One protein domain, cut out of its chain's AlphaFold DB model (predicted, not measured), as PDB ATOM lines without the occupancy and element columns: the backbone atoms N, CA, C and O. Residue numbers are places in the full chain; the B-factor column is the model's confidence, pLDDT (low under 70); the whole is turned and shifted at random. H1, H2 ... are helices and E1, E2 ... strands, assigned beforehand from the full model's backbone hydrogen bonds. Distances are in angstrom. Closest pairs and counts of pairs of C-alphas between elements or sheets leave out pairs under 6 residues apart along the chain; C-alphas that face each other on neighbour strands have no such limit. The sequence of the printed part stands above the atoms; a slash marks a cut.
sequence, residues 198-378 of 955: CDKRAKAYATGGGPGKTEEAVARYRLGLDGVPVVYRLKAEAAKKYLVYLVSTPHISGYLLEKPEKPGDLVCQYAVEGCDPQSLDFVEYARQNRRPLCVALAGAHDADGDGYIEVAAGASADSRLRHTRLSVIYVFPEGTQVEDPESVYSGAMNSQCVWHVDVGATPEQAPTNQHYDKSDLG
ATOM      1  N   CYS A 198     -58.498  39.164  11.395       91.19
ATOM      2  CA  CYS A 198     -58.803  40.535  10.983       91.19
ATOM      3  C   CYS A 198     -59.235  40.649   9.517       91.19
ATOM      4  O   CYS A 198     -59.866  41.633   9.163       91.19
ATOM      5  N   ASP A 199     -58.941  39.664   8.665       86.19
ATOM      6  CA  ASP A 199     -59.406  39.646   7.274       86.19
ATOM      7  C   ASP A 199     -59.927  38.255   6.895       86.19
ATOM      8  O   ASP A 199     -59.165  37.321   6.634       86.19
ATOM      9  N   LYS A 200     -61.259  38.114   6.856       78.62
ATOM     10  CA  LYS A 200     -61.918  36.837   6.544       78.62
ATOM     11  C   LYS A 200     -61.770  36.407   5.083       78.62
ATOM     12  O   LYS A 200     -62.157  35.279   4.754       78.62
ATOM     13  N   ARG A 201     -61.200  37.244   4.205       76.81
ATOM     14  CA  ARG A 201     -60.912  36.859   2.814       76.81
ATOM     15  C   ARG A 201     -59.829  35.782   2.734       76.81
ATOM     16  O   ARG A 201     -59.832  35.021   1.772       76.81
ATOM     17  N   ALA A 202     -58.961  35.670   3.742       76.44
ATOM     18  CA  ALA A 202     -58.019  34.562   3.856       76.44
ATOM     19  C   ALA A 202     -58.734  33.285   4.346       76.44
ATOM     20  O   ALA A 202     -59.287  33.250   5.451       76.44
ATOM     21  N   LYS A 203     -58.733  32.228   3.528       69.50
ATOM     22  CA  LYS A 203     -59.504  30.990   3.745       69.50
ATOM     23  C   LYS A 203     -58.635  29.858   4.263       69.50
ATOM     24  O   LYS A 203     -57.447  29.811   3.983       69.50
ATOM     25  N   ALA A 204     -59.218  28.966   5.050       66.56
ATOM     26  CA  ALA A 204     -58.508  27.842   5.640       66.56
ATOM     27  C   ALA A 204     -58.664  26.560   4.808       66.56
ATOM     28  O   ALA A 204     -59.693  26.331   4.179       66.56
ATOM     29  N   TYR A 205     -57.618  25.740   4.809       61.75
ATOM     30  CA  TYR A 205     -57.461  24.519   4.028       61.75
ATOM     31  C   TYR A 205     -56.729  23.466   4.872       61.75
ATOM     32  O   TYR A 205     -55.864  23.794   5.689       61.75
ATOM     33  N   ALA A 206     -57.035  22.191   4.635       55.94
ATOM     34  CA  ALA A 206     -56.305  21.066   5.210       55.94
ATOM     35  C   ALA A 206     -55.315  20.489   4.193       55.94
ATOM     36  O   ALA A 206     -55.623  20.357   3.006       55.94
ATOM     37  N   THR A 207     -54.139  20.093   4.669       56.94
ATOM     38  CA  THR A 207     -53.180  19.258   3.934       56.94
ATOM     39  C   THR A 207     -52.826  18.021   4.756       56.94
ATOM     40  O   THR A 207     -53.135  17.940   5.942       56.94
ATOM     41  N   GLY A 208     -52.155  17.042   4.141       53.38
ATOM     42  CA  GLY A 208     -51.423  16.032   4.911       53.38
ATOM     43  C   GLY A 208     -50.290  16.673   5.730       53.38
ATOM     44  O   GLY A 208     -49.800  17.743   5.371       53.38
ATOM     45  N   GLY A 209     -49.885  16.032   6.832       50.97
ATOM     46  CA  GLY A 209     -48.885  16.564   7.773       50.97
ATOM     47  C   GLY A 209     -47.572  17.039   7.134       50.97
ATOM     48  O   GLY A 209     -47.173  16.556   6.079       50.97
ATOM     49  N   GLY A 210     -46.902  17.992   7.796       58.25
ATOM     50  CA  GLY A 210     -45.619  18.559   7.367       58.25
ATOM     51  C   GLY A 210     -44.439  17.574   7.435       58.25
ATOM     52  O   GLY A 210     -44.521  16.549   8.113       58.25
ATOM     53  N   PRO A 211     -43.298  17.876   6.782       61.62
ATOM     54  CA  PRO A 211     -42.084  17.080   6.915       61.62
ATOM     55  C   PRO A 211     -41.520  17.180   8.341       61.62
ATOM     56  O   PRO A 211     -41.424  18.270   8.902       61.62
ATOM     57  N   GLY A 212     -41.095  16.043   8.898       70.44
ATOM     58  CA  GLY A 212     -40.574  15.955  10.266       70.44
ATOM     59  C   GLY A 212     -41.664  15.689  11.312       70.44
ATOM     60  O   GLY A 212     -42.797  15.357  10.974       70.44
ATOM     61  N   LYS A 213     -41.315  15.785  12.601       82.38
ATOM     62  CA  LYS A 213     -42.293  15.680  13.692       82.38
ATOM     63  C   LYS A 213     -43.025  17.013  13.834       82.38
ATOM     64  O   LYS A 213     -42.423  18.006  14.230       82.38
ATOM     65  N   THR A 214     -44.308  17.029  13.498       86.44
ATOM     66  CA  THR A 214     -45.173  18.213  13.578       86.44
ATOM     67  C   THR A 214     -46.454  17.874  14.334       86.44
ATOM     68  O   THR A 214     -46.880  16.718  14.328       86.44
ATOM     69  N   GLU A 215     -47.044  18.855  15.018       87.31
ATOM     70  CA  GLU A 215     -48.401  18.710  15.556       87.31
ATOM     71  C   GLU A 215     -49.462  18.808  14.446       87.31
ATOM     72  O   GLU A 215     -49.197  19.310  13.352       87.31
ATOM     73  N   GLU A 216     -50.691  18.375  14.737       82.44
ATOM     74  CA  GLU A 216     -51.799  18.362  13.770       82.44
ATOM     75  C   GLU A 216     -52.126  19.753  13.196       82.44
ATOM     76  O   GLU A 216     -52.431  19.881  12.011       82.44
ATOM     77  N   ALA A 217     -51.989  20.815  13.997       82.31
ATOM     78  CA  ALA A 217     -52.233  22.194  13.572       82.31
ATOM     79  C   ALA A 217     -51.342  22.637  12.399       82.31
ATOM     80  O   ALA A 217     -51.770  23.398  11.537       82.31
ATOM     81  N   VAL A 218     -50.122  22.103  12.291       85.88
ATOM     82  CA  VAL A 218     -49.206  22.433  11.186       85.88
ATOM     83  C   VAL A 218     -49.689  21.853   9.855       85.88
ATOM     84  O   VAL A 218     -49.368  22.391   8.798       85.88
ATOM     85  N   ALA A 219     -50.471  20.771   9.882       76.75
ATOM     86  CA  ALA A 219     -51.042  20.162   8.682       76.75
ATOM     87  C   ALA A 219     -52.170  21.011   8.067       76.75
ATOM     88  O   ALA A 219     -52.570  20.787   6.923       76.75
ATOM     89  N   ARG A 220     -52.675  22.001   8.806       78.00
ATOM     90  CA  ARG A 220     -53.758  22.894   8.403       78.00
ATOM     91  C   ARG A 220     -53.184  24.283   8.149       78.00
ATOM     92  O   ARG A 220     -52.182  24.676   8.742       78.00
ATOM     93  N   TYR A 221     -53.740  25.022   7.197       78.88
ATOM     94  CA  TYR A 221     -53.231  26.351   6.864       78.88
ATOM     95  C   TYR A 221     -54.323  27.290   6.388       78.88
ATOM     96  O   TYR A 221     -55.320  26.874   5.813       78.88
ATOM     97  N   ARG A 222     -54.106  28.581   6.605       82.88
ATOM     98  CA  ARG A 222     -54.886  29.664   6.030       82.88
ATOM     99  C   ARG A 222     -54.120  30.272   4.871       82.88
ATOM    100  O   ARG A 222     -52.930  30.543   4.999       82.88
ATOM    101  N   LEU A 223     -54.807  30.464   3.758       78.62
ATOM    102  CA  LEU A 223     -54.306  30.957   2.490       78.62
ATOM    103  C   LEU A 223     -55.045  32.240   2.122       78.62
ATOM    104  O   LEU A 223     -56.276  32.275   2.090       78.62
ATOM    105  N   GLY A 224     -54.293  33.281   1.791       76.56
ATOM    106  CA  GLY A 224     -54.821  34.437   1.082       76.56
ATOM    107  C   GLY A 224     -54.280  34.477  -0.342       76.56
ATOM    108  O   GLY A 224     -53.071  34.410  -0.572       76.56
ATOM    109  N   LEU A 225     -55.181  34.568  -1.316       71.56
ATOM    110  CA  LEU A 225     -54.812  34.727  -2.717       71.56
ATOM    111  C   LEU A 225     -54.662  36.199  -3.118       71.56
ATOM    112  O   LEU A 225     -55.177  37.083  -2.440       71.56
ATOM    113  N   ASP A 226     -53.994  36.467  -4.247       72.81
ATOM    114  CA  ASP A 226     -53.726  37.825  -4.772       72.81
ATOM    115  C   ASP A 226     -53.108  38.786  -3.756       72.81
ATOM    116  O   ASP A 226     -53.245  40.005  -3.833       72.81
ATOM    117  N   GLY A 227     -52.369  38.240  -2.796       77.25
ATOM    118  CA  GLY A 227     -51.690  39.022  -1.780       77.25
ATOM    119  C   GLY A 227     -52.608  39.496  -0.661       77.25
ATOM    120  O   GLY A 227     -52.169  40.340   0.116       77.25
ATOM    121  N   VAL A 228     -53.830  38.955  -0.540       82.62
ATOM    122  CA  VAL A 228     -54.629  39.079   0.688       82.62
ATOM    123  C   VAL A 228     -53.798  38.528   1.853       82.62
ATOM    124  O   VAL A 228     -53.412  37.360   1.803       82.62
ATOM    125  N   PRO A 229     -53.474  39.321   2.884       89.12
ATOM    126  CA  PRO A 229     -52.682  38.845   4.009       89.12
ATOM    127  C   PRO A 229     -53.516  37.975   4.958       89.12
ATOM    128  O   PRO A 229     -54.730  38.142   5.082       89.12
ATOM    129  N   VAL A 230     -52.855  37.066   5.674       90.75
ATOM    130  CA  VAL A 230     -53.431  36.400   6.847       90.75
ATOM    131  C   VAL A 230     -53.089  37.253   8.063       90.75
ATOM    132  O   VAL A 230     -51.921  37.307   8.435       90.75
ATOM    133  N   VAL A 231     -54.079  37.914   8.666       93.50
ATOM    134  CA  VAL A 231     -53.859  38.850   9.783       93.50
ATOM    135  C   VAL A 231     -54.664  38.433  11.004       93.50
ATOM    136  O   VAL A 231     -55.883  38.296  10.920       93.50
ATOM    137  N   TYR A 232     -53.996  38.271  12.141       94.06
ATOM    138  CA  TYR A 232     -54.610  38.032  13.445       94.06
ATOM    139  C   TYR A 232     -54.206  39.129  14.420       94.06
ATOM    140  O   TYR A 232     -53.085  39.627  14.371       94.06
ATOM    141  N   ARG A 233     -55.103  39.454  15.347       94.62
ATOM    142  CA  ARG A 233     -54.785  40.268  16.524       94.62
ATOM    143  C   ARG A 233     -54.997  39.440  17.776       94.62
ATOM    144  O   ARG A 233     -55.943  38.651  17.837       94.62
ATOM    145  N   LEU A 234     -54.094  39.586  18.740       93.88
ATOM    146  CA  LEU A 234     -54.065  38.809  19.981       93.88
ATOM    147  C   LEU A 234     -53.878  39.774  21.146       93.88
ATOM    148  O   LEU A 234     -52.982  40.609  21.104       93.88
ATOM    149  N   LYS A 235     -54.711  39.676  22.180       93.69
ATOM    150  CA  LYS A 235     -54.658  40.584  23.324       93.69
ATOM    151  C   LYS A 235     -53.308  40.481  24.011       93.69
ATOM    152  O   LYS A 235     -52.834  39.380  24.319       93.69
ATOM    153  N   ALA A 236     -52.731  41.642  24.262       93.19
ATOM    154  CA  ALA A 236     -51.436  41.813  24.878       93.19
ATOM    155  C   ALA A 236     -51.586  42.593  26.185       93.19
ATOM    156  O   ALA A 236     -52.473  43.426  26.359       93.19
ATOM    157  N   GLU A 237     -50.724  42.295  27.148       90.88
ATOM    158  CA  GLU A 237     -50.642  43.096  28.361       90.88
ATOM    159  C   GLU A 237     -49.721  44.291  28.116       90.88
ATOM    160  O   GLU A 237     -48.635  44.147  27.551       90.88
ATOM    161  N   ALA A 238     -50.129  45.463  28.603       87.31
ATOM    162  CA  ALA A 238     -49.362  46.691  28.453       87.31
ATOM    163  C   ALA A 238     -47.904  46.516  28.921       87.31
ATOM    164  O   ALA A 238     -47.642  45.998  30.011       87.31
ATOM    165  N   ALA A 239     -46.962  46.982  28.097       83.12
ATOM    166  CA  ALA A 239     -45.516  46.917  28.330       83.12
ATOM    167  C   ALA A 239     -44.911  45.502  28.469       83.12
ATOM    168  O   ALA A 239     -43.718  45.389  28.770       83.12
ATOM    169  N   LYS A 240     -45.679  44.426  28.232       92.94
ATOM    170  CA  LYS A 240     -45.109  43.086  28.069       92.94
ATOM    171  C   LYS A 240     -44.597  42.897  26.652       92.94
ATOM    172  O   LYS A 240     -45.175  43.380  25.683       92.94
ATOM    173  N   LYS A 241     -43.510  42.143  26.559       95.81
ATOM    174  CA  LYS A 241     -42.964  41.652  25.305       95.81
ATOM    175  C   LYS A 241     -43.164  40.150  25.206       95.81
ATOM    176  O   LYS A 241     -43.311  39.450  26.215       95.81
ATOM    177  N   TYR A 242     -43.119  39.666  23.979       97.31
ATOM    178  CA  TYR A 242     -43.384  38.286  23.626       97.31
ATOM    179  C   TYR A 242     -42.332  37.763  22.647       97.31
ATOM    180  O   TYR A 242     -41.652  38.516  21.941       97.31
ATOM    181  N   LEU A 243     -42.205  36.441  22.618       97.12
ATOM    182  CA  LEU A 243     -41.499  35.704  21.578       97.12
ATOM    183  C   LEU A 243     -42.550  35.020  20.704       97.12
ATOM    184  O   LEU A 243     -43.284  34.160  21.191       97.12
ATOM    185  N   VAL A 244     -42.634  35.415  19.434       97.31
ATOM    186  CA  VAL A 244     -43.652  34.917  18.504       97.31
ATOM    187  C   VAL A 244     -43.017  34.020  17.453       97.31
ATOM    188  O   VAL A 244     -42.059  34.415  16.787       97.31
ATOM    189  N   TYR A 245     -43.577  32.823  17.290       97.19
ATOM    190  CA  TYR A 245     -43.259  31.922  16.191       97.19
ATOM    191  C   TYR A 245     -44.436  31.832  15.229       97.19
ATOM    192  O   TYR A 245     -45.562  31.544  15.640       97.19
ATOM    193  N   LEU A 246     -44.152  32.036  13.944       95.62
ATOM    194  CA  LEU A 246     -45.115  31.848  12.862       95.62
ATOM    195  C   LEU A 246     -44.660  30.676  12.011       95.62
ATOM    196  O   LEU A 246     -43.530  30.663  11.510       95.62
ATOM    197  N   VAL A 247     -45.538  29.684  11.886       92.00
ATOM    198  CA  VAL A 247     -45.232  28.423  11.215       92.00
ATOM    199  C   VAL A 247     -46.190  28.213  10.057       92.00
ATOM    200  O   VAL A 247     -47.393  28.407  10.209       92.00
ATOM    201  N   SER A 248     -45.656  27.780   8.918       87.75
ATOM    202  CA  SER A 248     -46.414  27.469   7.708       87.75
ATOM    203  C   SER A 248     -45.987  26.125   7.134       87.75
ATOM    204  O   SER A 248     -44.790  25.851   6.979       87.75
ATOM    205  N   THR A 249     -46.963  25.300   6.752       79.81
ATOM    206  CA  THR A 249     -46.688  24.053   6.035       79.81
ATOM    207  C   THR A 249     -45.934  24.320   4.721       79.81
ATOM    208  O   THR A 249     -46.270  25.249   3.972       79.81
ATOM    209  N   PRO A 250     -44.898  23.517   4.407       70.25
ATOM    210  CA  PRO A 250     -44.234  23.573   3.116       70.25
ATOM    211  C   PRO A 250     -45.020  22.787   2.055       70.25
ATOM    212  O   PRO A 250     -44.693  22.869   0.874       70.25
ATOM    213  N   HIS A 251     -46.051  22.022   2.429       66.06
ATOM    214  CA  HIS A 251     -46.885  21.334   1.453       66.06
ATOM    215  C   HIS A 251     -47.751  22.334   0.689       66.06
ATOM    216  O   HIS A 251     -48.416  23.192   1.260       66.06
ATOM    217  N   ILE A 252     -47.727  22.210  -0.636       56.69
ATOM    218  CA  ILE A 252     -48.641  22.904  -1.540       56.69
ATOM    219  C   ILE A 252     -49.493  21.816  -2.177       56.69
ATOM    220  O   ILE A 252     -49.088  21.192  -3.161       56.69
ATOM    221  N   SER A 253     -50.641  21.550  -1.565       48.00
ATOM    222  CA  SER A 253     -51.694  20.724  -2.148       48.00
ATOM    223  C   SER A 253     -52.925  21.592  -2.374       48.00
ATOM    224  O   SER A 253     -53.373  22.293  -1.471       48.00
ATOM    225  N   GLY A 254     -53.428  21.557  -3.601       47.22
ATOM    226  CA  GLY A 254     -54.516  22.396  -4.086       47.22
ATOM    227  C   GLY A 254     -54.333  22.593  -5.584       47.22
ATOM    228  O   GLY A 254     -53.301  23.104  -6.014       47.22
ATOM    229  N   TYR A 255     -55.297  22.140  -6.382       40.31
ATOM    230  CA  TYR A 255     -55.197  22.136  -7.848       40.31
ATOM    231  C   TYR A 255     -55.145  23.547  -8.461       40.31
ATOM    232  O   TYR A 255     -54.682  23.707  -9.584       40.31
ATOM    233  N   LEU A 256     -55.564  24.568  -7.705       44.72
ATOM    234  CA  LEU A 256     -55.610  25.976  -8.119       44.72
ATOM    235  C   LEU A 256     -54.348  26.771  -7.754       44.72
ATOM    236  O   LEU A 256     -54.190  27.912  -8.179       44.72
ATOM    237  N   LEU A 257     -53.452  26.191  -6.952       61.19
ATOM    238  CA  LEU A 257     -52.253  26.880  -6.494       61.19
ATOM    239  C   LEU A 257     -51.112  26.660  -7.479       61.19
ATOM    240  O   LEU A 257     -50.568  25.558  -7.588       61.19
ATOM    241  N   GLU A 258     -50.686  27.736  -8.139       68.75
ATOM    242  CA  GLU A 258     -49.388  27.755  -8.808       68.75
ATOM    243  C   GLU A 258     -48.285  27.335  -7.825       68.75
ATOM    244  O   GLU A 258     -48.161  27.866  -6.712       68.75
ATOM    245  N   LYS A 259     -47.474  26.361  -8.244       77.88
ATOM    246  CA  LYS A 259     -46.339  25.879  -7.461       77.88
ATOM    247  C   LYS A 259     -45.125  26.781  -7.716       77.88
ATOM    248  O   LYS A 259     -44.817  27.060  -8.872       77.88
ATOM    249  N   PRO A 260     -44.415  27.226  -6.669       83.56
ATOM    250  CA  PRO A 260     -43.134  27.894  -6.826       83.56
ATOM    251  C   PRO A 260     -42.078  26.875  -7.275       83.56
ATOM    252  O   PRO A 260     -41.886  25.841  -6.633       83.56
ATOM    253  N   GLU A 261     -41.386  27.161  -8.375       85.75
ATOM    254  CA  GLU A 261     -40.397  26.267  -8.992       85.75
ATOM    255  C   GLU A 261     -38.959  26.756  -8.766       85.75
ATOM    256  O   GLU A 261     -38.023  25.959  -8.613       85.75
ATOM    257  N   LYS A 262     -38.773  28.077  -8.712       91.44
ATOM    258  CA  LYS A 262     -37.469  28.732  -8.543       91.44
ATOM    259  C   LYS A 262     -37.498  29.808  -7.449       91.44
ATOM    260  O   LYS A 262     -38.567  30.346  -7.161       91.44
ATOM    261  N   PRO A 263     -36.336  30.145  -6.854       92.25
ATOM    262  CA  PRO A 263     -36.226  31.304  -5.971       92.25
ATOM    263  C   PRO A 263     -36.808  32.568  -6.622       92.25
ATOM    264  O   PRO A 263     -36.665  32.769  -7.832       92.25
ATOM    265  N   GLY A 264     -37.494  33.384  -5.832       89.31
ATOM    266  CA  GLY A 264     -38.268  34.557  -6.233       89.31
ATOM    267  C   GLY A 264     -39.718  34.250  -6.622       89.31
ATOM    268  O   GLY A 264     -40.537  35.168  -6.675       89.31
ATOM    269  N   ASP A 265     -40.075  32.983  -6.868       90.06
ATOM    270  CA  ASP A 265     -41.455  32.644  -7.223       90.06
ATOM    271  C   ASP A 265     -42.415  32.896  -6.066       90.06
ATOM    272  O   ASP A 265     -43.488  33.439  -6.292       90.06
ATOM    273  N   LEU A 266     -42.044  32.522  -4.840       89.50
ATOM    274  CA  LEU A 266     -42.836  32.803  -3.650       89.50
ATOM    275  C   LEU A 266     -41.926  33.251  -2.508       89.50
ATOM    276  O   LEU A 266     -41.205  32.439  -1.927       89.50
ATOM    277  N   VAL A 267     -42.006  34.533  -2.169       92.38
ATOM    278  CA  VAL A 267     -41.304  35.121  -1.028       92.38
ATOM    279  C   VAL A 267     -42.332  35.460   0.045       92.38
ATOM    280  O   VAL A 267     -43.069  36.442  -0.067       92.38
ATOM    281  N   CYS A 268     -42.398  34.627   1.081       91.19
ATOM    282  CA  CYS A 268     -43.297  34.817   2.215       91.19
ATOM    283  C   CYS A 268     -42.765  35.937   3.110       91.19
ATOM    284  O   CYS A 268     -41.589  35.927   3.471       91.19
ATOM    285  N   GLN A 269     -43.625  36.872   3.500       94.56
ATOM    286  CA  GLN A 269     -43.303  37.936   4.447       94.56
ATOM    287  C   GLN A 269     -44.082  37.718   5.741       94.56
ATOM    288  O   GLN A 269     -45.286  37.491   5.709       94.56
ATOM    289  N   TYR A 270     -43.402  37.804   6.874       95.38
ATOM    290  CA  TYR A 270     -43.969  37.621   8.199       95.38
ATOM    291  C   TYR A 270     -43.709  38.876   9.021       95.38
ATOM    292  O   TYR A 270     -42.560  39.299   9.152       95.38
ATOM    293  N   ALA A 271     -44.763  39.467   9.564       95.88
ATOM    294  CA  ALA A 271     -44.686  40.660  10.388       95.88
ATOM    295  C   ALA A 271     -45.401  40.413  11.715       95.88
ATOM    296  O   ALA A 271     -46.452  39.776  11.764       95.88
ATOM    297  N   VAL A 272     -44.800  40.912  12.788       97.12
ATOM    298  CA  VAL A 272     -45.392  40.937  14.121       97.12
ATOM    299  C   VAL A 272     -45.144  42.322  14.679       97.12
ATOM    300  O   VAL A 272     -44.039  42.854  14.545       97.12
ATOM    301  N   GLU A 273     -46.167  42.906  15.277       96.50
ATOM    302  CA  GLU A 273     -46.083  44.221  15.886       96.50
ATOM    303  C   GLU A 273     -44.932  44.323  16.900       96.50
ATOM    304  O   GLU A 273     -44.671  43.412  17.693       96.50
ATOM    305  N   GLY A 274     -44.185  45.426  16.825       94.31
ATOM    306  CA  GLY A 274     -42.995  45.651  17.645       94.31
ATOM    307  C   GLY A 274     -41.714  44.958  17.153       94.31
ATOM    308  O   GLY A 274     -40.676  45.110  17.800       94.31
ATOM    309  N   CYS A 275     -41.744  44.244  16.019       96.31
ATOM    310  CA  CYS A 275     -40.579  43.588  15.413       96.31
ATOM    311  C   CYS A 275     -40.345  44.008  13.952       96.31
ATOM    312  O   CYS A 275     -41.276  44.354  13.226       96.31
ATOM    313  N   ASP A 276     -39.096  43.891  13.488       95.00
ATOM    314  CA  ASP A 276     -38.780  44.007  12.062       95.00
ATOM    315  C   ASP A 276     -39.369  42.810  11.282       95.00
ATOM    316  O   ASP A 276     -39.181  41.659  11.703       95.00
ATOM    317  N   PRO A 277     -40.054  43.029  10.140       93.50
ATOM    318  CA  PRO A 277     -40.583  41.943   9.322       93.50
ATOM    319  C   PRO A 277     -39.484  41.010   8.804       93.50
ATOM    320  O   PRO A 277     -38.407  41.451   8.402       93.50
ATOM    321  N   GLN A 278     -39.781  39.715   8.728       94.75
ATOM    322  CA  GLN A 278     -38.888  38.705   8.158       94.75
ATOM    323  C   GLN A 278     -39.419  38.202   6.818       94.75
ATOM    324  O   GLN A 278     -40.624  38.037   6.632       94.75
ATOM    325  N   SER A 279     -38.519  37.920   5.878       92.81
ATOM    326  CA  SER A 279     -38.867  37.342   4.578       92.81
ATOM    327  C   SER A 279     -38.168  36.008   4.370       92.81
ATOM    328  O   SER A 279     -36.973  35.884   4.623       92.81
ATOM    329  N   LEU A 280     -38.917  35.016   3.890       91.50
ATOM    330  CA  LEU A 280     -38.414  33.693   3.541       91.50
ATOM    331  C   LEU A 280     -38.770  33.376   2.091       91.50
ATOM    332  O   LEU A 280     -39.949  33.311   1.736       91.50
ATOM    333  N   ASP A 281     -37.756  33.125   1.266       91.38
ATOM    334  CA  ASP A 281     -37.964  32.509  -0.038       91.38
ATOM    335  C   ASP A 281     -38.353  31.042   0.153       91.38
ATOM    336  O   ASP A 281     -37.611  30.253   0.746       91.38
ATOM    337  N   PHE A 282     -39.530  30.675  -0.340       88.06
ATOM    338  CA  PHE A 282     -40.079  29.343  -0.147       88.06
ATOM    339  C   PHE A 282     -39.174  28.248  -0.729       88.06
ATOM    340  O   PHE A 282     -38.954  27.217  -0.089       88.06
ATOM    341  N   VAL A 283     -38.640  28.456  -1.937       87.19
ATOM    342  CA  VAL A 283     -37.862  27.443  -2.661       87.19
ATOM    343  C   VAL A 283     -36.479  27.292  -2.041       87.19
ATOM    344  O   VAL A 283     -36.000  26.167  -1.878       87.19
ATOM    345  N   GLU A 284     -35.834  28.396  -1.666       90.38
ATOM    346  CA  GLU A 284     -34.546  28.345  -0.969       90.38
ATOM    347  C   GLU A 284     -34.686  27.704   0.411       90.38
ATOM    348  O   GLU A 284     -33.916  26.797   0.744       90.38
ATOM    349  N   TYR A 285     -35.709  28.100   1.175       86.62
ATOM    350  CA  TYR A 285     -35.959  27.542   2.497       86.62
ATOM    351  C   TYR A 285     -36.211  26.036   2.420       86.62
ATOM    352  O   TYR A 285     -35.546  25.280   3.127       86.62
ATOM    353  N   ALA A 286     -37.100  25.584   1.529       81.75
ATOM    354  CA  ALA A 286     -37.437  24.168   1.371       81.75
ATOM    355  C   ALA A 286     -36.249  23.307   0.899       81.75
ATOM    356  O   ALA A 286     -36.145  22.139   1.270       81.75
ATOM    357  N   ARG A 287     -35.323  23.863   0.101       83.94
ATOM    358  CA  ARG A 287     -34.092  23.156  -0.309       83.94
ATOM    359  C   ARG A 287     -33.107  22.985   0.845       83.94
ATOM    360  O   ARG A 287     -32.434  21.961   0.925       83.94
ATOM    361  N   GLN A 288     -33.000  23.993   1.705       81.81
ATOM    362  CA  GLN A 288     -32.041  24.022   2.810       81.81
ATOM    363  C   GLN A 288     -32.566  23.320   4.071       81.81
ATOM    364  O   GLN A 288     -31.778  22.846   4.888       81.81
ATOM    365  N   ASN A 289     -33.889  23.237   4.234       71.75
ATOM    366  CA  ASN A 289     -34.545  22.817   5.465       71.75
ATOM    367  C   ASN A 289     -35.540  21.679   5.184       71.75
ATOM    368  O   ASN A 289     -36.466  21.829   4.395       71.75
ATOM    369  N   ARG A 290     -35.408  20.546   5.883       76.00
ATOM    370  CA  ARG A 290     -36.395  19.443   5.870       76.00
ATOM    371  C   ARG A 290     -37.462  19.611   6.964       76.00
ATOM    372  O   ARG A 290     -37.768  18.662   7.675       76.00
ATOM    373  N   ARG A 291     -37.976  20.830   7.129       83.06
ATOM    374  CA  ARG A 291     -38.914  21.227   8.197       83.06
ATOM    375  C   ARG A 291     -39.906  22.285   7.692       83.06
ATOM    376  O   ARG A 291     -39.662  22.851   6.623       83.06
ATOM    377  N   PRO A 292     -41.000  22.563   8.425       86.19
ATOM    378  CA  PRO A 292     -41.923  23.644   8.087       86.19
ATOM    379  C   PRO A 292     -41.244  25.012   8.015       86.19
ATOM    380  O   PRO A 292     -40.220  25.231   8.668       86.19
ATOM    381  N   LEU A 293     -41.824  25.940   7.242       88.50
ATOM    382  CA  LEU A 293     -41.383  27.335   7.263       88.50
ATOM    383  C   LEU A 293     -41.666  27.882   8.656       88.50
ATOM    384  O   LEU A 293     -42.793  27.793   9.131       88.50
ATOM    385  N   CYS A 294     -40.641  28.420   9.301       91.19
ATOM    386  CA  CYS A 294     -40.711  28.859  10.683       91.19
ATOM    387  C   CYS A 294     -39.855  30.115  10.853       91.19
ATOM    388  O   CYS A 294     -38.667  30.097  10.514       91.19
ATOM    389  N   VAL A 295     -40.466  31.188  11.358       94.06
ATOM    390  CA  VAL A 295     -39.791  32.436  11.745       94.06
ATOM    391  C   VAL A 295     -39.980  32.690  13.234       94.06
ATOM    392  O   VAL A 295     -41.029  32.366  13.786       94.06
ATOM    393  N   ALA A 296     -38.967  33.284  13.866       95.12
ATOM    394  CA  ALA A 296     -38.987  33.675  15.270       95.12
ATOM    395  C   ALA A 296     -38.796  35.191  15.369       95.12
ATOM    396  O   ALA A 296     -37.784  35.718  14.901       95.12
ATOM    397  N   LEU A 297     -39.755  35.882  15.978       95.81
ATOM    398  CA  LEU A 297     -39.733  37.326  16.182       95.81
ATOM    399  C   LEU A 297     -39.732  37.607  17.688       95.81
ATOM    400  O   LEU A 297     -40.721  37.380  18.386       95.81
ATOM    401  N   ALA A 298     -38.574  38.032  18.198       94.25
ATOM    402  CA  ALA A 298     -38.365  38.325  19.611       94.25
ATOM    403  C   ALA A 298     -38.578  39.816  19.894       94.25
ATOM    404  O   ALA A 298     -38.098  40.668  19.146       94.25
ATOM    405  N   GLY A 299     -39.241  40.120  21.010       93.75
ATOM    406  CA  GLY A 299     -39.528  41.496  21.414       93.75
ATOM    407  C   GLY A 299     -40.835  42.043  20.846       93.75
ATOM    408  O   GLY A 299     -41.032  43.256  20.888       93.75
ATOM    409  N   ALA A 300     -41.720  41.173  20.352       96.19
ATOM    410  CA  ALA A 300     -43.058  41.545  19.909       96.19
ATOM    411  C   ALA A 300     -43.823  42.189  21.066       96.19
ATOM    412  O   ALA A 300     -43.790  41.668  22.182       96.19
ATOM    413  N   HIS A 301     -44.471  43.317  20.830       96.06
ATOM    414  CA  HIS A 301     -45.227  44.047  21.845       96.06
ATOM    415  C   HIS A 301     -46.265  44.933  21.175       96.06
ATOM    416  O   HIS A 301     -46.103  45.289  20.011       96.06
ATOM    417  N   ASP A 302     -47.290  45.278  21.943       96.00
ATOM    418  CA  ASP A 302     -48.264  46.312  21.606       96.00
ATOM    419  C   ASP A 302     -47.524  47.655  21.500       96.00
ATOM    420  O   ASP A 302     -47.124  48.254  22.506       96.00
ATOM    421  N   ALA A 303     -47.198  48.036  20.268       93.56
ATOM    422  CA  ALA A 303     -46.363  49.178  19.938       93.56
ATOM    423  C   ALA A 303     -47.207  50.432  19.698       93.56
ATOM    424  O   ALA A 303     -46.719  51.541  19.944       93.56
ATOM    425  N   ASP A 304     -48.448  50.272  19.230       93.44
ATOM    426  CA  ASP A 304     -49.387  51.375  19.019       93.44
ATOM    427  C   ASP A 304     -50.267  51.689  20.249       93.44
ATOM    428  O   ASP A 304     -50.831  52.785  20.341       93.44
ATOM    429  N   GLY A 305     -50.267  50.807  21.252       92.88
ATOM    430  CA  GLY A 305     -50.954  50.974  22.527       92.88
ATOM    431  C   GLY A 305     -52.441  50.627  22.473       92.88
ATOM    432  O   GLY A 305     -53.190  51.096  23.341       92.88
ATOM    433  N   ASP A 306     -52.888  49.871  21.467       93.00
ATOM    434  CA  ASP A 306     -54.290  49.486  21.284       93.00
ATOM    435  C   ASP A 306     -54.729  48.279  22.142       93.00
ATOM    436  O   ASP A 306     -55.922  47.963  22.216       93.00
ATOM    437  N   GLY A 307     -53.792  47.661  22.870       94.44
ATOM    438  CA  GLY A 307     -54.014  46.512  23.747       94.44
ATOM    439  C   GLY A 307     -53.836  45.155  23.065       94.44
ATOM    440  O   GLY A 307     -54.138  44.121  23.681       94.44
ATOM    441  N   TYR A 308     -53.369  45.123  21.818       95.69
ATOM    442  CA  TYR A 308     -53.186  43.913  21.027       95.69
ATOM    443  C   TYR A 308     -51.783  43.849  20.416       95.69
ATOM    444  O   TYR A 308     -51.036  44.811  20.395       95.69
ATOM    445  N   ILE A 309     -51.399  42.657  19.963       95.88
ATOM    446  CA  ILE A 309     -50.303  42.483  19.011       95.88
ATOM    447  C   ILE A 309     -50.885  42.011  17.687       95.88
ATOM    448  O   ILE A 309     -51.595  40.996  17.631       95.88
ATOM    449  N   GLU A 310     -50.581  42.732  16.614       96.50
ATOM    450  CA  GLU A 310     -50.901  42.294  15.261       96.50
ATOM    451  C   GLU A 310     -49.859  41.300  14.728       96.50
ATOM    452  O   GLU A 310     -48.645  41.494  14.824       96.50
ATOM    453  N   VAL A 311     -50.347  40.209  14.145       95.81
ATOM    454  CA  VAL A 311     -49.565  39.158  13.495       95.81
ATOM    455  C   VAL A 311     -50.042  39.034  12.059       95.81
ATOM    456  O   VAL A 311     -51.217  38.762  11.818       95.81
ATOM    457  N   ALA A 312     -49.128  39.166  11.101       94.75
ATOM    458  CA  ALA A 312     -49.440  39.101   9.684       94.75
ATOM    459  C   ALA A 312     -48.506  38.151   8.922       94.75
ATOM    460  O   ALA A 312     -47.283  38.178   9.078       94.75
ATOM    461  N   ALA A 313     -49.089  37.350   8.032       94.06
ATOM    462  CA  ALA A 313     -48.379  36.624   6.988       94.06
ATOM    463  C   ALA A 313     -48.840  37.120   5.610       94.06
ATOM    464  O   ALA A 313     -50.030  37.139   5.297       94.06
ATOM    465  N   GLY A 314     -47.885  37.518   4.779       92.00
ATOM    466  CA  GLY A 314     -48.084  38.125   3.470       92.00
ATOM    467  C   GLY A 314     -47.162  37.537   2.401       92.00
ATOM    468  O   GLY A 314     -46.373  36.624   2.653       92.00
ATOM    469  N   ALA A 315     -47.251  38.087   1.193       89.31
ATOM    470  CA  ALA A 315     -46.300  37.848   0.112       89.31
ATOM    471  C   ALA A 315     -45.540  39.151  -0.146       89.31
ATOM    472  O   ALA A 315     -46.166  40.208  -0.250       89.31
ATOM    473  N   SER A 316     -44.211  39.074  -0.247       90.25
ATOM    474  CA  SER A 316     -43.369  40.235  -0.549       90.25
ATOM    475  C   SER A 316     -43.782  40.884  -1.875       90.25
ATOM    476  O   SER A 316     -44.258  40.201  -2.785       90.25
ATOM    477  N   ALA A 317     -43.559  42.192  -2.009       86.06
ATOM    478  CA  ALA A 317     -43.840  42.935  -3.238       86.06
ATOM    479  C   ALA A 317     -43.092  42.369  -4.461       86.06
ATOM    480  O   ALA A 317     -43.633  42.379  -5.565       86.06
ATOM    481  N   ASP A 318     -41.895  41.820  -4.245       84.88
ATOM    482  CA  ASP A 318     -41.054  41.220  -5.289       84.88
ATOM    483  C   ASP A 318     -41.426  39.756  -5.604       84.88
ATOM    484  O   ASP A 318     -40.815  39.125  -6.466       84.88
ATOM    485  N   SER A 319     -42.419  39.192  -4.906       88.31
ATOM    486  CA  SER A 319     -42.882  37.816  -5.105       88.31
ATOM    487  C   SER A 319     -43.737  37.700  -6.367       88.31
ATOM    488  O   SER A 319     -44.751  38.391  -6.499       88.31
ATOM    489  N   ARG A 320     -43.386  36.777  -7.276       89.50
ATOM    490  CA  ARG A 320     -44.191  36.496  -8.482       89.50
ATOM    491  C   ARG A 320     -45.567  35.940  -8.117       89.50
ATOM    492  O   ARG A 320     -46.585  36.410  -8.618       89.50
ATOM    493  N   LEU A 321     -45.586  34.928  -7.256       85.38
ATOM    494  CA  LEU A 321     -46.791  34.327  -6.704       85.38
ATOM    495  C   LEU A 321     -47.229  35.126  -5.487       85.38
ATOM    496  O   LEU A 321     -46.437  35.422  -4.592       85.38
ATOM    497  N   ARG A 322     -48.518  35.442  -5.430       84.31
ATOM    498  CA  ARG A 322     -49.113  36.262  -4.371       84.31
ATOM    499  C   ARG A 322     -49.964  35.404  -3.429       84.31
ATOM    500  O   ARG A 322     -51.074  35.776  -3.071       84.31
ATOM    501  N   HIS A 323     -49.446  34.233  -3.060       79.94
ATOM    502  CA  HIS A 323     -50.096  33.292  -2.143       79.94
ATOM    503  C   HIS A 323     -49.557  33.491  -0.726       79.94
ATOM    504  O   HIS A 323     -48.419  33.126  -0.436       79.94
ATOM    505  N   THR A 324     -50.360  34.055   0.167       82.44
ATOM    506  CA  THR A 324     -50.005  34.203   1.585       82.44
ATOM    507  C   THR A 324     -50.380  32.929   2.327       82.44
ATOM    508  O   THR A 324     -51.348  32.269   1.957       82.44
ATOM    509  N   ARG A 325     -49.606  32.523   3.336       83.94
ATOM    510  CA  ARG A 325     -49.912  31.308   4.101       83.94
ATOM    511  C   ARG A 325     -49.471  31.400   5.548       83.94
ATOM    512  O   ARG A 325     -48.420  31.970   5.832       83.94
ATOM    513  N   LEU A 326     -50.254  30.782   6.421       89.94
ATOM    514  CA  LEU A 326     -49.939  30.604   7.831       89.94
ATOM    515  C   LEU A 326     -50.629  29.337   8.337       89.94
ATOM    516  O   LEU A 326     -51.782  29.110   7.990       89.94
ATOM    517  N   SER A 327     -49.945  28.517   9.129       87.81
ATOM    518  CA  SER A 327     -50.508  27.301   9.733       87.81
ATOM    519  C   SER A 327     -50.785  27.469  11.217       87.81
ATOM    520  O   SER A 327     -51.889  27.189  11.675       87.81
ATOM    521  N   VAL A 328     -49.810  27.983  11.969       91.44
ATOM    522  CA  VAL A 328     -49.925  28.109  13.426       91.44
ATOM    523  C   VAL A 328     -49.231  29.378  13.916       91.44
ATOM    524  O   VAL A 328     -48.173  29.755  13.400       91.44
ATOM    525  N   ILE A 329     -49.826  30.017  14.922       94.44
ATOM    526  CA  ILE A 329     -49.229  31.118  15.687       94.44
ATOM    527  C   ILE A 329     -48.928  30.613  17.099       94.44
ATOM    528  O   ILE A 329     -49.832  30.149  17.796       94.44
ATOM    529  N   TYR A 330     -47.679  30.762  17.536       96.06
ATOM    530  CA  TYR A 330     -47.268  30.520  18.919       96.06
ATOM    531  C   TYR A 330     -46.764  31.823  19.521       96.06
ATOM    532  O   TYR A 330     -45.867  32.459  18.968       96.06
ATOM    533  N   VAL A 331     -47.307  32.206  20.670       95.88
ATOM    534  CA  VAL A 331     -46.877  33.381  21.429       95.88
ATOM    535  C   VAL A 331     -46.421  32.923  22.799       95.88
ATOM    536  O   VAL A 331     -47.218  32.423  23.591       95.88
ATOM    537  N   PHE A 332     -45.148  33.133  23.100       96.69
ATOM    538  CA  PHE A 332     -44.547  32.833  24.391       96.69
ATOM    539  C   PHE A 332     -44.272  34.124  25.170       96.69
ATOM    540  O   PHE A 332     -44.059  35.174  24.554       96.69
ATOM    541  N   PRO A 333     -44.200  34.070  26.513       94.75
ATOM    542  CA  PRO A 333     -43.630  35.167  27.288       94.75
ATOM    543  C   PRO A 333     -42.203  35.487  26.816       94.75
ATOM    544  O   PRO A 333     -41.463  34.589  26.403       94.75
ATOM    545  N   GLU A 334     -41.791  36.753  26.894       90.00
ATOM    546  CA  GLU A 334     -40.390  37.119  26.655       90.00
ATOM    547  C   GLU A 334     -39.445  36.340  27.595       90.00
ATOM    548  O   GLU A 334     -39.726  36.153  28.780       90.00
ATOM    549  N   GLY A 335     -38.315  35.872  27.054       87.00
ATOM    550  CA  GLY A 335     -37.295  35.123  27.797       87.00
ATOM    551  C   GLY A 335     -37.442  33.596  27.773       87.00
ATOM    552  O   GLY A 335     -36.517  32.910  28.216       87.00
ATOM    553  N   THR A 336     -38.536  33.057  27.219       94.69
ATOM    554  CA  THR A 336     -38.684  31.614  26.956       94.69
ATOM    555  C   THR A 336     -37.507  31.098  26.127       94.69
ATOM    556  O   THR A 336     -37.208  31.624  25.056       94.69
ATOM    557  N   GLN A 337     -36.818  30.075  26.636       92.38
ATOM    558  CA  GLN A 337     -35.660  29.478  25.973       92.38
ATOM    559  C   GLN A 337     -36.124  28.404  24.989       92.38
ATOM    560  O   GLN A 337     -36.691  27.393  25.398       92.38
ATOM    561  N   VAL A 338     -35.866  28.622  23.700       92.88
ATOM    562  CA  VAL A 338     -36.123  27.651  22.629       92.88
ATOM    563  C   VAL A 338     -34.777  27.206  22.062       92.88
ATOM    564  O   VAL A 338     -34.130  27.956  21.335       92.88
ATOM    565  N   GLU A 339     -34.335  26.000  22.425       88.81
ATOM    566  CA  GLU A 339     -33.057  25.439  21.952       88.81
ATOM    567  C   GLU A 339     -33.136  24.974  20.489       88.81
ATOM    568  O   GLU A 339     -32.187  25.152  19.725       88.81
ATOM    569  N   ASP A 340     -34.282  24.414  20.093       90.19
ATOM    570  CA  ASP A 340     -34.560  23.927  18.742       90.19
ATOM    571  C   ASP A 340     -35.985  24.329  18.317       90.19
ATOM    572  O   ASP A 340     -36.939  23.962  19.011       90.19
ATOM    573  N   PRO A 341     -36.173  25.036  17.184       90.12
ATOM    574  CA  PRO A 341     -37.495  25.337  16.636       90.12
ATOM    575  C   PRO A 341     -38.419  24.116  16.475       90.12
ATOM    576  O   PRO A 341     -39.636  24.292  16.519       90.12
ATOM    577  N   GLU A 342     -37.888  22.891  16.338       91.31
ATOM    578  CA  GLU A 342     -38.705  21.665  16.310       91.31
ATOM    579  C   GLU A 342     -39.552  21.479  17.568       91.31
ATOM    580  O   GLU A 342     -40.697  21.041  17.480       91.31
ATOM    581  N   SER A 343     -39.050  21.878  18.737       92.62
ATOM    582  CA  SER A 343     -39.812  21.805  19.990       92.62
ATOM    583  C   SER A 343     -41.074  22.686  19.989       92.62
ATOM    584  O   SER A 343     -42.033  22.376  20.699       92.62
ATOM    585  N   VAL A 344     -41.111  23.725  19.144       93.00
ATOM    586  CA  VAL A 344     -42.281  24.589  18.947       93.00
ATOM    587  C   VAL A 344     -43.288  23.903  18.023       93.00
ATOM    588  O   VAL A 344     -44.370  23.538  18.468       93.00
ATOM    589  N   TYR A 345     -42.924  23.640  16.760       91.19
ATOM    590  CA  TYR A 345     -43.876  23.117  15.763       91.19
ATOM    591  C   TYR A 345     -44.238  21.629  15.925       91.19
ATOM    592  O   TYR A 345     -45.146  21.137  15.254       91.19
ATOM    593  N   SER A 346     -43.551  20.889  16.801       90.75
ATOM    594  CA  SER A 346     -43.959  19.538  17.227       90.75
ATOM    595  C   SER A 346     -45.041  19.544  18.313       90.75
ATOM    596  O   SER A 346     -45.561  18.483  18.655       90.75
ATOM    597  N   GLY A 347     -45.361  20.716  18.871       87.88
ATOM    598  CA  GLY A 347     -46.330  20.891  19.950       87.88
ATOM    599  C   GLY A 347     -45.775  20.655  21.361       87.88
ATOM    600  O   GLY A 347     -46.504  20.797  22.345       87.88
ATOM    601  N   ALA A 348     -44.486  20.318  21.508       92.12
ATOM    602  CA  ALA A 348     -43.886  19.992  22.808       92.12
ATOM    603  C   ALA A 348     -43.885  21.174  23.798       92.12
ATOM    604  O   ALA A 348     -43.867  20.962  25.013       92.12
ATOM    605  N   MET A 349     -43.926  22.409  23.291       93.50
ATOM    606  CA  MET A 349     -43.940  23.636  24.093       93.50
ATOM    607  C   MET A 349     -45.318  24.315  24.187       93.50
ATOM    608  O   MET A 349     -45.411  25.384  24.789       93.50
ATOM    609  N   ASN A 350     -46.399  23.715  23.667       92.06
ATOM    610  CA  ASN A 350     -47.729  24.355  23.620       92.06
ATOM    611  C   ASN A 350     -48.232  24.818  24.996       92.06
ATOM    612  O   ASN A 350     -48.827  25.884  25.115       92.06
ATOM    613  N   SER A 351     -47.936  24.067  26.061       90.88
ATOM    614  CA  SER A 351     -48.329  24.415  27.436       90.88
ATOM    615  C   SER A 351     -47.656  25.676  27.994       90.88
ATOM    616  O   SER A 351     -48.082  26.178  29.032       90.88
ATOM    617  N   GLN A 352     -46.611  26.180  27.333       93.62
ATOM    618  CA  GLN A 352     -45.894  27.406  27.698       93.62
ATOM    619  C   GLN A 352     -46.353  28.623  26.879       93.62
ATOM    620  O   GLN A 352     -45.908  29.742  27.143       93.62
ATOM    621  N   CYS A 353     -47.214  28.419  25.880       91.88
ATOM    622  CA  CYS A 353     -47.760  29.501  25.074       91.88
ATOM    623  C   CYS A 353     -48.773  30.321  25.888       91.88
ATOM    624  O   CYS A 353     -49.634  29.769  26.569       91.88
ATOM    625  N   VAL A 354     -48.709  31.645  25.759       92.50
ATOM    626  CA  VAL A 354     -49.805  32.553  26.135       92.50
ATOM    627  C   VAL A 354     -50.916  32.477  25.088       92.50
ATOM    628  O   VAL A 354     -52.091  32.438  25.440       92.50
ATOM    629  N   TRP A 355     -50.535  32.381  23.809       91.44
ATOM    630  CA  TRP A 355     -51.447  32.096  22.703       91.44
ATOM    631  C   TRP A 355     -50.896  30.969  21.835       91.44
ATOM    632  O   TRP A 355     -49.752  31.024  21.391       91.44
ATOM    633  N   HIS A 356     -51.726  29.963  21.577       91.31
ATOM    634  CA  HIS A 356     -51.497  28.908  20.590       91.31
ATOM    635  C   HIS A 356     -52.721  28.890  19.680       91.31
ATOM    636  O   HIS A 356     -53.830  28.626  20.145       91.31
ATOM    637  N   VAL A 357     -52.535  29.275  18.419       87.56
ATOM    638  CA  VAL A 357     -53.633  29.431  17.461       87.56
ATOM    639  C   VAL A 357     -53.369  28.569  16.240       87.56
ATOM    640  O   VAL A 357     -52.488  28.872  15.436       87.56
ATOM    641  N   ASP A 358     -54.181  27.531  16.082       86.56
ATOM    642  CA  ASP A 358     -54.292  26.761  14.847       86.56
ATOM    643  C   ASP A 358     -55.078  27.580  13.817       86.56
ATOM    644  O   ASP A 358     -56.308  27.567  13.801       86.56
ATOM    645  N   VAL A 359     -54.388  28.349  12.973       83.25
ATOM    646  CA  VAL A 359     -55.063  29.289  12.062       83.25
ATOM    647  C   VAL A 359     -55.760  28.594  10.889       83.25
ATOM    648  O   VAL A 359     -56.565  29.232  10.199       83.25
ATOM    649  N   GLY A 360     -55.428  27.322  10.648       70.88
ATOM    650  CA  GLY A 360     -55.987  26.487   9.592       70.88
ATOM    651  C   GLY A 360     -57.156  25.610  10.041       70.88
ATOM    652  O   GLY A 360     -57.846  25.066   9.179       70.88
ATOM    653  N   ALA A 361     -57.391  25.474  11.348       68.19
ATOM    654  CA  ALA A 361     -58.544  24.758  11.871       68.19
ATOM    655  C   ALA A 361     -59.852  25.435  11.454       68.19
ATOM    656  O   ALA A 361     -60.093  26.618  11.698       68.19
ATOM    657  N   THR A 362     -60.729  24.648  10.842       54.78
ATOM    658  CA  THR A 362     -62.128  25.012  10.654       54.78
ATOM    659  C   THR A 362     -63.019  23.868  11.122       54.78
ATOM    660  O   THR A 362     -62.572  22.715  11.179       54.78
ATOM    661  N   PRO A 363     -64.304  24.151  11.407       45.72
ATOM    662  CA  PRO A 363     -65.308  23.106  11.609       45.72
ATOM    663  C   PRO A 363     -65.400  22.113  10.432       45.72
ATOM    664  O   PRO A 363     -65.967  21.040  10.578       45.72
ATOM    665  N   GLU A 364     -64.844  22.463   9.267       41.38
ATOM    666  CA  GLU A 364     -65.026  21.771   7.987       41.38
ATOM    667  C   GLU A 364     -64.111  20.546   7.796       41.38
ATOM    668  O   GLU A 364     -64.260  19.835   6.807       41.38
ATOM    669  N   GLN A 365     -63.149  20.293   8.695       38.44
ATOM    670  CA  GLN A 365     -62.024  19.383   8.408       38.44
ATOM    671  C   GLN A 365     -62.028  18.036   9.162       38.44
ATOM    672  O   GLN A 365     -61.183  17.199   8.849       38.44
ATOM    673  N   ALA A 366     -62.945  17.775  10.112       30.61
ATOM    674  CA  ALA A 366     -63.071  16.451  10.752       30.61
ATOM    675  C   ALA A 366     -64.384  16.252  11.555       30.61
ATOM    676  O   ALA A 366     -64.834  17.194  12.210       30.61
ATOM    677  N   PRO A 367     -64.928  15.013  11.649       30.50
ATOM    678  CA  PRO A 367     -66.084  14.670  12.500       30.50
ATOM    679  C   PRO A 367     -65.878  14.948  13.998       30.50
ATOM    680  O   PRO A 367     -66.831  14.990  14.770       30.50
ATOM    681  N   THR A 368     -64.630  15.113  14.433       30.61
ATOM    682  CA  THR A 368     -64.258  15.392  15.825       30.61
ATOM    683  C   THR A 368     -64.325  16.879  16.192       30.61
ATOM    684  O   THR A 368     -64.208  17.200  17.372       30.61
ATOM    685  N   ASN A 369     -64.551  17.781  15.227       32.94
ATOM    686  CA  ASN A 369     -64.469  19.239  15.421       32.94
ATOM    687  C   ASN A 369     -65.838  19.935  15.547       32.94
ATOM    688  O   ASN A 369     -65.962  21.135  15.309       32.94
ATOM    689  N   GLN A 370     -66.865  19.214  16.006       32.62
ATOM    690  CA  GLN A 370     -68.208  19.753  16.295       32.62
ATOM    691  C   GLN A 370     -68.268  20.670  17.540       32.62
ATOM    692  O   GLN A 370     -69.340  21.055  18.010       32.62
ATOM    693  N   HIS A 371     -67.117  21.070  18.079       31.08
ATOM    694  CA  HIS A 371     -67.003  22.173  19.023       31.08
ATOM    695  C   HIS A 371     -66.433  23.363  18.263       31.08
ATOM    696  O   HIS A 371     -65.276  23.305  17.876       31.08
ATOM    697  N   TYR A 372     -67.261  24.395  18.047       36.75
ATOM    698  CA  TYR A 372     -66.946  25.695  17.432       36.75
ATOM    699  C   TYR A 372     -65.456  26.062  17.581       36.75
ATOM    700  O   TYR A 372     -65.059  26.640  18.599       36.75
ATOM    701  N   ASP A 373     -64.614  25.659  16.624       43.88
ATOM    702  CA  ASP A 373     -63.176  25.833  16.804       43.88
ATOM    703  C   ASP A 373     -62.817  27.301  16.563       43.88
ATOM    704  O   ASP A 373     -63.358  27.975  15.683       43.88
ATOM    705  N   LYS A 374     -61.980  27.844  17.441       52.69
ATOM    706  CA  LYS A 374     -61.966  29.280  17.754       52.69
ATOM    707  C   LYS A 374     -61.208  30.136  16.733       52.69
ATOM    708  O   LYS A 374     -61.211  31.356  16.867       52.69
ATOM    709  N   SER A 375     -60.557  29.545  15.731       64.00
ATOM    710  CA  SER A 375     -59.603  30.270  14.885       64.00
ATOM    711  C   SER A 375     -60.186  30.969  13.658       64.00
ATOM    712  O   SER A 375     -59.592  31.939  13.203       64.00
ATOM    713  N   ASP A 376     -61.374  30.594  13.167       70.19
ATOM    714  CA  ASP A 376     -62.068  31.344  12.098       70.19
ATOM    715  C   ASP A 376     -62.928  32.518  12.620       70.19
ATOM    716  O   ASP A 376     -63.663  33.169  11.869       70.19
ATOM    717  N   LEU A 377     -62.863  32.811  13.921       75.81
ATOM    718  CA  LEU A 377     -63.613  33.910  14.522       75.81
ATOM    719  C   LEU A 377     -63.080  35.254  14.012       75.81
ATOM    720  O   LEU A 377     -61.910  35.575  14.213       75.81
ATOM    721  N   GLY A 378     -63.948  36.062  13.391       84.94
ATOM    722  CA  GLY A 378     -63.594  37.438  13.026       84.94
ATOM    723  C   GLY A 378     -63.171  38.227  14.267       84.94
ATOM    724  O   GLY A 378     -63.761  38.057  15.328       84.94
TER     725      GLY A 378
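What this domain is: This is residues 198 to 378 of the 955 residues of an uncharacterized protein of Planctomycetes bacterium RBG_16_64_12 (UniProt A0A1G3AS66). Two four-stranded sheets, E3 E8 E5 E6 and E7 E4 E10 E11, lie face to face as a sandwich with their strands at only 26 degrees to each other, and a small third sheet, E1 E2 E9, sits at one end, E9 running on into E10. Short helices H1, H2 and H3 lie round the rim. The printed part has 181 residues, in the order E1 H1 E2 E3 E4 E5 E6 H2 E7 E8 E9 E10 H3 E11; the sheets are antiparallel. The class is mostly strand, with 76 residues, under half, in named elements. The whole is compact, with a radius of gyration of the C-alphas of 15.4 A and spans of 43 by 40 by 32 A.

Where its parts are: One sheet holds E3, residues 230 to 235, 17.0 A; E8, 308 to 315, 22.8 A; E5, 267 to 272, 16.7 A; and E6, 278 to 281. The other holds E7, 293 to 300, 19.1 A; E4, 242 to 248, 19.5 A; E10, 328 to 333, 16.8 A; and E11, 355 to 358, ending at C-alpha 358 (-54.292, 26.761, 14.847). The third holds E1, 203 to 206, beginning at C-alpha 203 (-59.504, 30.990, 3.745); E2, 220 to 224; and E9, 324 to 326. H1 is residues 216 to 219, H2 282 to 288 and H3 342 to 345.

How they stand to each other: In the first sheet N 232 and O 311 of E3 and E8 are 2.8 A apart, N 271 and O 312 of E5 and E8 2.9 A, and N 268 and O 280 of the hairpin E5 and E6 2.9 A, within hydrogen-bond range. In the twisted second sheet N 297 and O 244 of E7 and E4 are 2.8 A apart, N 245 and O 330 of E4 and E10 2.9 A, and N 331 and O 355 of E10 and E11 2.8 A. E2 with E9, E3 with E8, E4 with E7 and E5 with E6 make a jelly roll, four nested antiparallel pairs, one long hairpin wound over both sheets of the sandwich. In the third sheet N 205 and O 221 of E1 and E2 are 2.8 A apart, and N 222 and O 326 of E2 and E9 2.8 A. The closest C-alphas of E8 and E9 are Gly 314 and Thr 324, 4.8 A. H1 is on the second sheet at a height of 5.6 A, over none of its strands; H3 only grazes that sheet, and H2 only grazes the first. Every O i to N i+4 pair of H2 is within range; H1 and H3 are too short for one.

The domain as a whole: The C-alphas farthest apart, Ala 239 and Tyr 255, are 44.9 A apart. The printed part has no cut. The link E4 to E5 is long. Mean pLDDT of the printed part is 81.9; residues 203 to 211, 251 to 258 and 361 to 375 are under 70.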